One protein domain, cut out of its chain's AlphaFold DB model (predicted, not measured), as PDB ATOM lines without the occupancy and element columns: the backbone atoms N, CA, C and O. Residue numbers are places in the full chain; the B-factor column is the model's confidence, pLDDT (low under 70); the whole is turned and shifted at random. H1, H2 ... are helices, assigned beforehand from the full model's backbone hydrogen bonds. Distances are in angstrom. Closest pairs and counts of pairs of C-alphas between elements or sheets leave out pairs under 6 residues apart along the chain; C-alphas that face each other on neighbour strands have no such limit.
ATOM      1  N   ALA A  11     117.764  92.644 110.822       89.50
ATOM      2  CA  ALA A  11     118.548  93.763 110.305       89.50
ATOM      3  C   ALA A  11     119.946  93.343 109.815       89.50
ATOM      4  O   ALA A  11     120.383  93.767 108.747       89.50
ATOM      5  N   GLN A  12     120.635  92.459 110.542       87.94
ATOM      6  CA  GLN A  12     121.926  91.928 110.100       87.94
ATOM      7  C   GLN A  12     121.790  91.061 108.838       87.94
ATOM      8  O   GLN A  12     122.665  91.107 107.974       87.94
ATOM      9  N   LYS A  13     120.681  90.323 108.675       87.94
ATOM     10  CA  LYS A  13     120.391  89.575 107.438       87.94
ATOM     11  C   LYS A  13     120.260  90.509 106.234       87.94
ATOM     12  O   LYS A  13     120.810  90.208 105.178       87.94
ATOM     13  N   ILE A  14     119.600  91.659 106.404       91.81
ATOM     14  CA  ILE A  14     119.520  92.696 105.363       91.81
ATOM     15  C   ILE A  14     120.916  93.216 105.003       91.81
ATOM     16  O   ILE A  14     121.249  93.282 103.822       91.81
ATOM     17  N   VAL A  15     121.763  93.523 105.993       91.25
ATOM     18  CA  VAL A  15     123.149  93.975 105.751       91.25
ATOM     19  C   VAL A  15     123.930  92.946 104.929       91.25
ATOM     20  O   VAL A  15     124.558  93.299 103.931       91.25
ATOM     21  N   VAL A  16     123.859  91.666 105.304       90.25
ATOM     22  CA  VAL A  16     124.523  90.573 104.575       90.25
ATOM     23  C   VAL A  16     124.015  90.477 103.138       90.25
ATOM     24  O   VAL A  16     124.817  90.355 102.215       90.25
ATOM     25  N   ALA A  17     122.703  90.570 102.929       92.38
ATOM     26  CA  ALA A  17     122.111  90.512 101.599       92.38
ATOM     27  C   ALA A  17     122.517  91.715 100.726       92.38
ATOM     28  O   ALA A  17     122.828  91.543  99.547       92.38
ATOM     29  N   ILE A  18     122.627  92.916 101.300       92.75
ATOM     30  CA  ILE A  18     123.155  94.087 100.589       92.75
ATOM     31  C   ILE A  18     124.622  93.872 100.205       92.75
ATOM     32  O   ILE A  18     124.994  94.128  99.060       92.75
ATOM     33  N   HIS A  19     125.468  93.355 101.100       91.38
ATOM     34  CA  HIS A  19     126.856  93.032 100.741       91.38
ATOM     35  C   HIS A  19     126.933  91.974  99.641       91.38
ATOM     36  O   HIS A  19     127.659  92.167  98.667       91.38
ATOM     37  N   TYR A  20     126.102  90.933  99.719       91.75
ATOM     38  CA  TYR A  20     125.980  89.928  98.664       91.75
ATOM     39  C   TYR A  20     125.674  90.565  97.300       91.75
ATOM     40  O   TYR A  20     126.329  90.229  96.313       91.75
ATOM     41  N   THR A  21     124.751  91.534  97.226       93.25
ATOM     42  CA  THR A  21     124.472  92.223  95.951       93.25
ATOM     43  C   THR A  21     125.658  93.001  95.395       93.25
ATOM     44  O   THR A  21     125.850  93.020  94.181       93.25
ATOM     45  N   ARG A  22     126.476  93.607  96.263       89.12
ATOM     46  CA  ARG A  22     127.662  94.376  95.858       89.12
ATOM     47  C   ARG A  22     128.759  93.476  95.303       89.12
ATOM     48  O   ARG A  22     129.431  93.850  94.345       89.12
ATOM     49  N   GLU A  23     128.946  92.313  95.916       91.81
ATOM     50  CA  GLU A  23     129.992  91.356  95.546       91.81
ATOM     51  C   GLU A  23     129.606  90.522  94.320       91.81
ATOM     52  O   GLU A  23     130.454  90.180  93.495       91.81
ATOM     53  N   GLN A  24     128.318  90.210  94.167       91.69
ATOM     54  CA  GLN A  24     127.825  89.313  93.129       91.69
ATOM     55  C   GLN A  24     127.097  90.086  92.029       91.69
ATOM     56  O   GLN A  24     125.886  90.303  92.085       91.69
ATOM     57  N   ARG A  25     127.834  90.453  90.974       87.50
ATOM     58  CA  ARG A  25     127.291  91.174  89.812       87.50
ATOM     59  C   ARG A  25     126.293  90.333  89.012       87.50
ATOM     60  O   ARG A  25     126.677  89.332  88.395       87.50
ATOM     61  N   SER A  26     125.043  90.790  88.971       93.56
ATOM     62  CA  SER A  26     123.996  90.370  88.033       93.56
ATOM     63  C   SER A  26     122.916  91.455  87.945       93.56
ATOM     64  O   SER A  26     122.748  92.228  88.886       93.56
ATOM     65  N   ARG A  27     122.136  91.479  86.851       91.12
ATOM     66  CA  ARG A  27     121.003  92.416  86.698       91.12
ATOM     67  C   ARG A  27     120.006  92.308  87.858       91.12
ATOM     68  O   ARG A  27     119.479  93.317  88.302       91.12
ATOM     69  N   VAL A  28     119.770  91.091  88.351       94.56
ATOM     70  CA  VAL A  28     118.879  90.826  89.488       94.56
ATOM     71  C   VAL A  28     119.423  91.501  90.744       94.56
ATOM     72  O   VAL A  28     118.740  92.330  91.335       94.56
ATOM     73  N   ASN A  29     120.680  91.234  91.103       95.69
ATOM     74  CA  ASN A  29     121.291  91.849  92.279       95.69
ATOM     75  C   ASN A  29     121.423  93.364  92.170       95.69
ATOM     76  O   ASN A  29     121.264  94.032  93.184       95.69
ATOM     77  N   ASP A  30     121.670  93.906  90.977       94.88
ATOM     78  CA  ASP A  30     121.693  95.354  90.777       94.88
ATOM     79  C   ASP A  30     120.325  95.962  91.153       94.88
ATOM     80  O   ASP A  30     120.274  96.947  91.890       94.88
ATOM     81  N   VAL A  31     119.206  95.342  90.748       95.25
ATOM     82  CA  VAL A  31     117.853  95.794  91.134       95.25
ATOM     83  C   VAL A  31     117.659  95.750  92.651       95.25
ATOM     84  O   VAL A  31     117.277  96.767  93.233       95.25
ATOM     85  N   PHE A  32     117.967  94.620  93.299       95.69
ATOM     86  CA  PHE A  32     117.846  94.481  94.758       95.69
ATOM     87  C   PHE A  32     118.794  95.426  95.521       95.69
ATOM     88  O   PHE A  32     118.450  95.943  96.586       95.69
ATOM     89  N   TYR A  33     119.981  95.715  94.983       94.94
ATOM     90  CA  TYR A  33     120.908  96.675  95.574       94.94
ATOM     91  C   TYR A  33     120.313  98.081  95.554       94.94
ATOM     92  O   TYR A  33     120.146  98.705  96.603       94.94
ATOM     93  N   PHE A  34     119.923  98.566  94.372       93.75
ATOM     94  CA  PHE A  34     119.395  99.920  94.216       93.75
ATOM     95  C   PHE A  34     118.057 100.122  94.925       93.75
ATOM     96  O   PHE A  34     117.802 101.218  95.422       93.75
ATOM     97  N   SER A  35     117.213  99.092  95.021       93.81
ATOM     98  CA  SER A  35     115.976  99.170  95.801       93.81
ATOM     99  C   SER A  35     116.253  99.375  97.294       93.81
ATOM    100  O   SER A  35     115.553 100.149  97.940       93.81
ATOM    101  N   SER A  36     117.316  98.764  97.828       92.00
ATOM    102  CA  SER A  36     117.718  98.915  99.237       92.00
ATOM    103  C   SER A  36     118.167 100.335  99.560       92.00
ATOM    104  O   SER A  36     117.787 100.894 100.587       92.00
ATOM    105  N   LEU A  37     118.970 100.933  98.672       89.88
ATOM    106  CA  LEU A  37     119.574 102.249  98.899       89.88
ATOM    107  C   LEU A  37     118.539 103.373  99.036       89.88
ATOM    108  O   LEU A  37     118.831 104.389  99.656       89.88
ATOM    109  N   LYS A  38     117.319 103.190  98.519       89.06
ATOM    110  CA  LYS A  38     116.222 104.166  98.656       89.06
ATOM    111  C   LYS A  38     115.796 104.402 100.104       89.06
ATOM    112  O   LYS A  38     115.223 105.444 100.403       89.06
ATOM    113  N   HIS A  39     116.036 103.427 100.975       86.38
ATOM    114  CA  HIS A  39     115.625 103.459 102.376       86.38
ATOM    115  C   HIS A  39     116.805 103.659 103.335       86.38
ATOM    116  O   HIS A  39     116.592 103.759 104.539       86.38
ATOM    117  N   LEU A  40     118.039 103.688 102.820       88.00
ATOM    118  CA  LEU A  40     119.259 103.630 103.618       88.00
ATOM    119  C   LEU A  40     120.080 104.904 103.510       88.00
ATOM    120  O   LEU A  40     120.593 105.240 102.443       88.00
ATOM    121  N   ASP A  41     120.327 105.523 104.659       86.88
ATOM    122  CA  ASP A  41     121.385 106.512 104.780       86.88
ATOM    123  C   ASP A  41     122.764 105.856 104.663       86.88
ATOM    124  O   ASP A  41     123.023 104.765 105.186       86.88
ATOM    125  N   LYS A  42     123.696 106.565 104.018       82.31
ATOM    126  CA  LYS A  42     125.073 106.098 103.792       82.31
ATOM    127  C   LYS A  42     125.781 105.692 105.093       82.31
ATOM    128  O   LYS A  42     126.532 104.720 105.099       82.31
ATOM    129  N   ALA A  43     125.497 106.396 106.190       86.00
ATOM    130  CA  ALA A  43     126.086 106.138 107.503       86.00
ATOM    131  C   ALA A  43     125.765 104.729 108.038       86.00
ATOM    132  O   ALA A  43     126.623 104.093 108.648       86.00
ATOM    133  N   TYR A  44     124.566 104.203 107.766       86.69
ATOM    134  CA  TYR A  44     124.166 102.860 108.201       86.69
ATOM    135  C   TYR A  44     124.975 101.758 107.515       86.69
ATOM    136  O   TYR A  44     125.369 100.778 108.149       86.69
ATOM    137  N   LEU A  45     125.279 101.941 106.227       78.56
ATOM    138  CA  LEU A  45     126.103 101.004 105.461       78.56
ATOM    139  C   LEU A  45     127.560 101.017 105.916       78.56
ATOM    140  O   LEU A  45     128.171  99.957 106.024       78.56
ATOM    141  N   GLU A  46     128.111 102.196 106.201       84.88
ATOM    142  CA  GLU A  46     129.482 102.328 106.708       84.88
ATOM    143  C   GLU A  46     129.630 101.704 108.102       84.88
ATOM    144  O   GLU A  46     130.633 101.050 108.384       84.88
ATOM    145  N   ALA A  47     128.603 101.832 108.946       85.94
ATOM    146  CA  ALA A  47     128.575 101.246 110.281       85.94
ATOM    147  C   ALA A  47     128.166  99.759 110.316       85.94
ATOM    148  O   ALA A  47     128.262  99.142 111.372       85.94
ATOM    149  N   ASN A  48     127.708  99.173 109.201       85.69
ATOM    150  CA  ASN A  48     127.089  97.837 109.147       85.69
ATOM    151  C   ASN A  48     125.921  97.648 110.139       85.69
ATOM    152  O   ASN A  48     125.716  96.557 110.676       85.69
ATOM    153  N   ILE A  49     125.149  98.707 110.391       85.19
ATOM    154  CA  ILE A  49     124.030  98.707 111.340       85.19
ATOM    155  C   ILE A  49     122.828  99.358 110.664       85.19
ATOM    156  O   ILE A  49     122.921 100.495 110.216       85.19
ATOM    157  N   ILE A  50     121.696  98.651 110.626       89.44
ATOM    158  CA  ILE A  50     120.434  99.141 110.058       89.44
ATOM    159  C   ILE A  50     119.340  99.041 111.136       89.44
ATOM    160  O   ILE A  50     119.215  97.981 111.756       89.44
ATOM    161  N   PRO A  51     118.546 100.102 111.382       91.38
ATOM    162  CA  PRO A  51     117.361 100.023 112.237       91.38
ATOM    163  C   PRO A  51     116.334  99.001 111.727       91.38
ATOM    164  O   PRO A  51     116.198  98.789 110.522       91.38
ATOM    165  N   VAL A  52     115.589  98.360 112.631       91.50
ATOM    166  CA  VAL A  52     114.644  97.290 112.254       91.50
ATOM    167  C   VAL A  52     113.520  97.801 111.346       91.50
ATOM    168  O   VAL A  52     113.196  97.143 110.364       91.50
ATOM    169  N   ASP A  53     112.981  98.990 111.605       92.56
ATOM    170  CA  ASP A  53     111.924  99.602 110.790       92.56
ATOM    171  C   ASP A  53     112.391  99.909 109.354       92.56
ATOM    172  O   ASP A  53     111.640  99.764 108.389       92.56
ATOM    173  N   ILE A  54     113.663 100.286 109.188       94.06
ATOM    174  CA  ILE A  54     114.283 100.466 107.871       94.06
ATOM    175  C   ILE A  54     114.495  99.115 107.183       94.06
ATOM    176  O   ILE A  54     114.213  98.977 105.992       94.06
ATOM    177  N   ALA A  55     114.946  98.103 107.928       93.38
ATOM    178  CA  ALA A  55     115.105  96.743 107.423       93.38
ATOM    179  C   ALA A  55     113.778  96.165 106.889       93.38
ATOM    180  O   ALA A  55     113.770  95.499 105.852       93.38
ATOM    181  N   GLU A  56     112.655  96.450 107.552       94.38
ATOM    182  CA  GLU A  56     111.323  96.026 107.107       94.38
ATOM    183  C   GLU A  56     110.919  96.702 105.792       94.38
ATOM    184  O   GLU A  56     110.554  96.004 104.844       94.38
ATOM    185  N   LYS A  57     111.107  98.024 105.673       95.88
ATOM    186  CA  LYS A  57     110.843  98.769 104.424       95.88
ATOM    187  C   LYS A  57     111.663  98.250 103.243       95.88
ATOM    188  O   LYS A  57     111.151  98.118 102.132       95.88
ATOM    189  N   ILE A  58     112.937  97.923 103.472       96.00
ATOM    190  CA  ILE A  58     113.801  97.331 102.440       96.00
ATOM    191  C   ILE A  58     113.233  95.992 101.975       96.00
ATOM    192  O   ILE A  58     113.129  95.759 100.770       96.00
ATOM    193  N   ARG A  59     112.838  95.122 102.912       95.31
ATOM    194  CA  ARG A  59     112.251  93.820 102.583       95.31
ATOM    195  C   ARG A  59     110.964  93.969 101.781       95.31
ATOM    196  O   ARG A  59     110.792  93.238 100.813       95.31
ATOM    197  N   GLU A  60     110.077  94.888 102.148       95.50
ATOM    198  CA  GLU A  60     108.860  95.162 101.373       95.50
ATOM    199  C   GLU A  60     109.200  95.562  99.934       95.50
ATOM    200  O   GLU A  60     108.656  94.995  98.985       95.50
ATOM    201  N   CYS A  61     110.176  96.456  99.754       96.38
ATOM    202  CA  CYS A  61     110.638  96.857  98.429       96.38
ATOM    203  C   CYS A  61     111.227  95.674  97.639       96.38
ATOM    204  O   CYS A  61     110.937  95.509  96.454       96.38
ATOM    205  N   TRP A  62     112.005  94.808  98.294       96.56
ATOM    206  CA  TRP A  62     112.536  93.586  97.692       96.56
ATOM    207  C   TRP A  62     111.452  92.609  97.256       96.56
ATOM    208  O   TRP A  62     111.572  92.033  96.180       96.56
ATOM    209  N   ILE A  63     110.391  92.435  98.045       95.94
ATOM    210  CA  ILE A  63     109.261  91.575  97.674       95.94
ATOM    211  C   ILE A  63     108.608  92.082  96.381       95.94
ATOM    212  O   ILE A  63     108.315  91.286  95.489       95.94
ATOM    213  N   GLU A  64     108.425  93.394  96.239       95.69
ATOM    214  CA  GLU A  64     107.857  93.974  95.018       95.69
ATOM    215  C   GLU A  64     108.802  93.847  93.815       95.69
ATOM    216  O   GLU A  64     108.374  93.445  92.729       95.69
ATOM    217  N   CYS A  65     110.105  94.080  94.008       95.50
ATOM    218  CA  CYS A  65     111.108  93.818  92.976       95.50
ATOM    219  C   CYS A  65     111.112  92.345  92.544       95.50
ATOM    220  O   CYS A  65     111.145  92.064  91.349       95.50
ATOM    221  N   TYR A  66     111.035  91.412  93.496       95.81
ATOM    222  CA  TYR A  66     110.999  89.977  93.225       95.81
ATOM    223  C   TYR A  66     109.810  89.609  92.334       95.81
ATOM    224  O   TYR A  66     109.996  89.003  91.280       95.81
ATOM    225  N   LYS A  67     108.596  90.035  92.711       93.88
ATOM    226  CA  LYS A  67     107.378  89.786  91.925       93.88
ATOM    227  C   LYS A  67     107.507  90.320  90.499       93.88
ATOM    228  O   LYS A  67     107.168  89.610  89.557       93.88
ATOM    229  N   SER A  68     108.016  91.544  90.345       93.94
ATOM    230  CA  SER A  68     108.220  92.166  89.035       93.94
ATOM    231  C   SER A  68     109.235  91.396  88.184       93.94
ATOM    232  O   SER A  68     108.961  91.113  87.022       93.94
ATOM    233  N   ILE A  69     110.374  90.992  88.755       94.19
ATOM    234  CA  ILE A  69     111.402  90.239  88.024       94.19
ATOM    235  C   ILE A  69     110.888  88.851  87.616       94.19
ATOM    236  O   ILE A  69     111.171  88.399  86.508       94.19
ATOM    237  N   CYS A  70     110.109  88.178  88.469       92.00
ATOM    238  CA  CYS A  70     109.547  86.861  88.160       92.00
ATOM    239  C   CYS A  70     108.644  86.869  86.915       92.00
ATOM    240  O   CYS A  70     108.672  85.903  86.150       92.00
ATOM    241  N   GLN A  71     107.907  87.960  86.668       90.31
ATOM    242  CA  GLN A  71     107.078  88.124  85.463       90.31
ATOM    243  C   GLN A  71     107.908  88.150  84.168       90.31
ATOM    244  O   GLN A  71     107.418  87.769  83.109       90.31
ATOM    245  N   GLU A  72     109.179  88.545  84.255       88.94
ATOM    246  CA  GLU A  72     110.115  88.635  83.129       88.94
ATOM    247  C   GLU A  72     111.233  87.577  83.206       88.94
ATOM    248  O   GLU A  72     112.254  87.685  82.518       88.94
ATOM    249  N   SER A  73     111.064  86.538  84.034       85.94
ATOM    250  CA  SER A  73     112.109  85.550  84.355       85.94
ATOM    251  C   SER A  73     112.667  84.805  83.133       85.94
ATOM    252  O   SER A  73     113.841  84.428  83.112       85.94
ATOM    253  N   PHE A  74     111.870  84.656  82.072       87.31
ATOM    254  CA  PHE A  74     112.286  84.054  80.802       87.31
ATOM    255  C   PHE A  74     113.411  84.832  80.094       87.31
ATOM    256  O   PHE A  74     114.128  84.258  79.278       87.31
ATOM    257  N   THR A  75     113.590  86.117  80.415       89.69
ATOM    258  CA  THR A  75     114.651  86.973  79.853       89.69
ATOM    259  C   THR A  75     115.979  86.873  80.608       89.69
ATOM    260  O   THR A  75     116.985  87.443  80.180       89.69
ATOM    261  N   LEU A  76     115.998  86.176  81.748       90.75
ATOM    262  CA  LEU A  76     117.162  86.089  82.620       90.75
ATOM    263  C   LEU A  76     118.134  85.000  82.153       90.75
ATOM    264  O   LEU A  76     117.736  83.896  81.780       90.75
ATOM    265  N   ASN A  77     119.431  85.300  82.248       92.94
ATOM    266  CA  ASN A  77     120.485  84.296  82.104       92.94
ATOM    267  C   ASN A  77     120.577  83.402  83.354       92.94
ATOM    268  O   ASN A  77     120.006  83.716  84.400       92.94
ATOM    269  N   ASP A  78     121.317  82.297  83.260       91.75
ATOM    270  CA  ASP A  78     121.376  81.290  84.329       91.75
ATOM    271  C   ASP A  78     121.887  81.869  85.652       91.75
ATOM    272  O   ASP A  78     121.271  81.668  86.695       91.75
ATOM    273  N   LYS A  79     122.922  82.717  85.599       92.25
ATOM    274  CA  LYS A  79     123.424  83.428  86.782       92.25
ATOM    275  C   LYS A  79     122.343  84.300  87.431       92.25
ATOM    276  O   LYS A  79     122.182  84.311  88.643       92.25
ATOM    277  N   ALA A  80     121.577  85.050  86.645       93.00
ATOM    278  CA  ALA A  80     120.485  85.861  87.172       93.00
ATOM    279  C   ALA A  80     119.380  84.997  87.803       93.00
ATOM    280  O   ALA A  80     118.841  85.379  88.841       93.00
ATOM    281  N   LYS A  81     119.085  83.821  87.236       92.31
ATOM    282  CA  LYS A  81     118.129  82.868  87.816       92.31
ATOM    283  C   LYS A  81     118.617  82.290  89.143       92.31
ATOM    284  O   LYS A  81     117.824  82.211  90.074       92.31
ATOM    285  N   GLU A  82     119.903  81.956  89.263       93.06
ATOM    286  CA  GLU A  82     120.510  81.517  90.531       93.06
ATOM    287  C   GLU A  82     120.348  82.575  91.625       93.06
ATOM    288  O   GLU A  82     119.947  82.271  92.748       93.06
ATOM    289  N   HIS A  83     120.605  83.838  91.285       93.81
ATOM    290  CA  HIS A  83     120.425  84.940  92.220       93.81
ATOM    291  C   HIS A  83     118.950  85.122  92.589       93.81
ATOM    292  O   HIS A  83     118.639  85.358  93.752       93.81
ATOM    293  N   LEU A  84     118.030  84.992  91.628       93.00
ATOM    294  CA  LEU A  84     116.600  85.098  91.916       93.00
ATOM    295  C   LEU A  84     116.128  83.981  92.858       93.00
ATOM    296  O   LEU A  84     115.369  84.259  93.780       93.00
ATOM    297  N   ASN A  85     116.642  82.757  92.705       91.75
ATOM    298  CA  ASN A  85     116.376  81.658  93.640       91.75
ATOM    299  C   ASN A  85     116.913  81.968  95.047       91.75
ATOM    300  O   ASN A  85     116.195  81.791  96.027       91.75
ATOM    301  N   PHE A  86     118.131  82.514  95.157       92.00
ATOM    302  CA  PHE A  86     118.668  82.985  96.440       92.00
ATOM    303  C   PHE A  86     117.737  84.010  97.110       92.00
ATOM    304  O   PHE A  86     117.465  83.918  98.308       92.00
ATOM    305  N   TRP A  87     117.202  84.965  96.344       93.19
ATOM    306  CA  TRP A  87     116.243  85.947  96.857       93.19
ATOM    307  C   TRP A  87     114.915  85.317  97.274       93.19
ATOM    308  O   TRP A  87     114.348  85.721  98.289       93.19
ATOM    309  N   SER A  88     114.441  84.307  96.548       92.69
ATOM    310  CA  SER A  88     113.250  83.542  96.921       92.69
ATOM    311  C   SER A  88     113.417  82.870  98.283       92.69
ATOM    312  O   SER A  88     112.545  82.992  99.141       92.69
ATOM    313  N   GLU A  89     114.554  82.205  98.505       90.00
ATOM    314  CA  GLU A  89     114.885  81.553  99.775       90.00
ATOM    315  C   GLU A  89     114.989  82.575 100.911       90.00
ATOM    316  O   GLU A  89     114.371  82.408 101.965       90.00
ATOM    317  N   LEU A  90     115.717  83.672 100.676       89.50
ATOM    318  CA  LEU A  90     115.914  84.735 101.656       89.50
ATOM    319  C   LEU A  90     114.593  85.399 102.075       89.50
ATOM    320  O   LEU A  90     114.407  85.722 103.250       89.50
ATOM    321  N   LEU A  91     113.684  85.618 101.121       90.38
ATOM    322  CA  LEU A  91     112.390  86.265 101.350       90.38
ATOM    323  C   LEU A  91     111.289  85.284 101.778       90.38
ATOM    324  O   LEU A  91     110.200  85.736 102.136       90.38
ATOM    325  N   MET A  92     111.569  83.975 101.766       89.88
ATOM    326  CA  MET A  92     110.593  82.897 101.967       89.88
ATOM    327  C   MET A  92     109.411  82.987 100.985       89.88
ATOM    328  O   MET A  92     108.250  82.857 101.369       89.88
TER     329      MET A  92
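This is residues 11 to 92 of the 99 residues of an uncharacterized protein of Halobacteriovorax sp. DA5 (UniProt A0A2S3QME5). A long helix, H4, runs along the longest axis of a compact body, with H2 packed along it; H5 joins these two at a slant in a loose up-and-down bundle of three helices, each running against the one before it in the chain. H1 packs slantwise on H2 and on the first part of H4, and the small helix H3 sits at one end of the body, touching no helix. The printed part has 82 residues with five named helices, H1 to H5 in chain order, and no named strand; the class is all helix. It is compact, with a radius of gyration of the C-alphas of 12.3 A, and its outline is elongated, spanning 37 by 22 by 19 A.

Find C-alpha 52 at (114.644, 97.290, 112.254); from there H4, residues 52 to 71, runs 29.3 A to C-alpha 71 at (107.078, 88.124, 85.463). H2 is residues 27 to 37, 15.7 A long. H5 is residues 78 to 91, 19.9 A long, and ends with C-alpha 91 at (112.390, 86.265, 101.350). H1, residues 11 to 23, runs 18.8 A, and H3, residues 42 to 47, runs 8.8 A.

Start from the hubs, H2 and H4, which touch three helices each. They touch each other at a shallow tilt of 28 degrees, opposite ways; look at Ser 36 and Ile 58, whose C-alphas are the closest, 5.3 A apart. H5 touches H2 with residues 80 to 84 alone, at a steep tilt of 39 degrees, the same way, the C-alphas of Val 28 and Ala 80 being closest at 5.7 A. H4 and H5 form a helical hairpin at a steep tilt of 42 degrees, and their closest C-alphas are those of Ile 63 and Leu 91, 7.2 A apart. H1 touches H2 at a steep tilt of 45 degrees, opposite ways, with Thr 21 and Asn 29 closest at 4.9 A between C-alphas. H1 touches H4 with residues 11 to 14 alone, where the C-alphas of Ala 11 and Ala 55 are closest at 5.4 A. H1 and H3 are close but not clearly touching, while H3 and H5 are apart. In each of the five helices, every O i to N i+4 pair is within hydrogen-bond range.

The two C-alphas farthest apart are those of Ala 47 and Phe 74, at 37.8 A. Residues 11 to 92 run without a cut. The links from H1 to H2, H2 to H3 and H3 to H4 are tight, and that from H4 to H5 is short, with 6 residues. The mean pLDDT of the printed part is 91.4, and no printed residue is under 70.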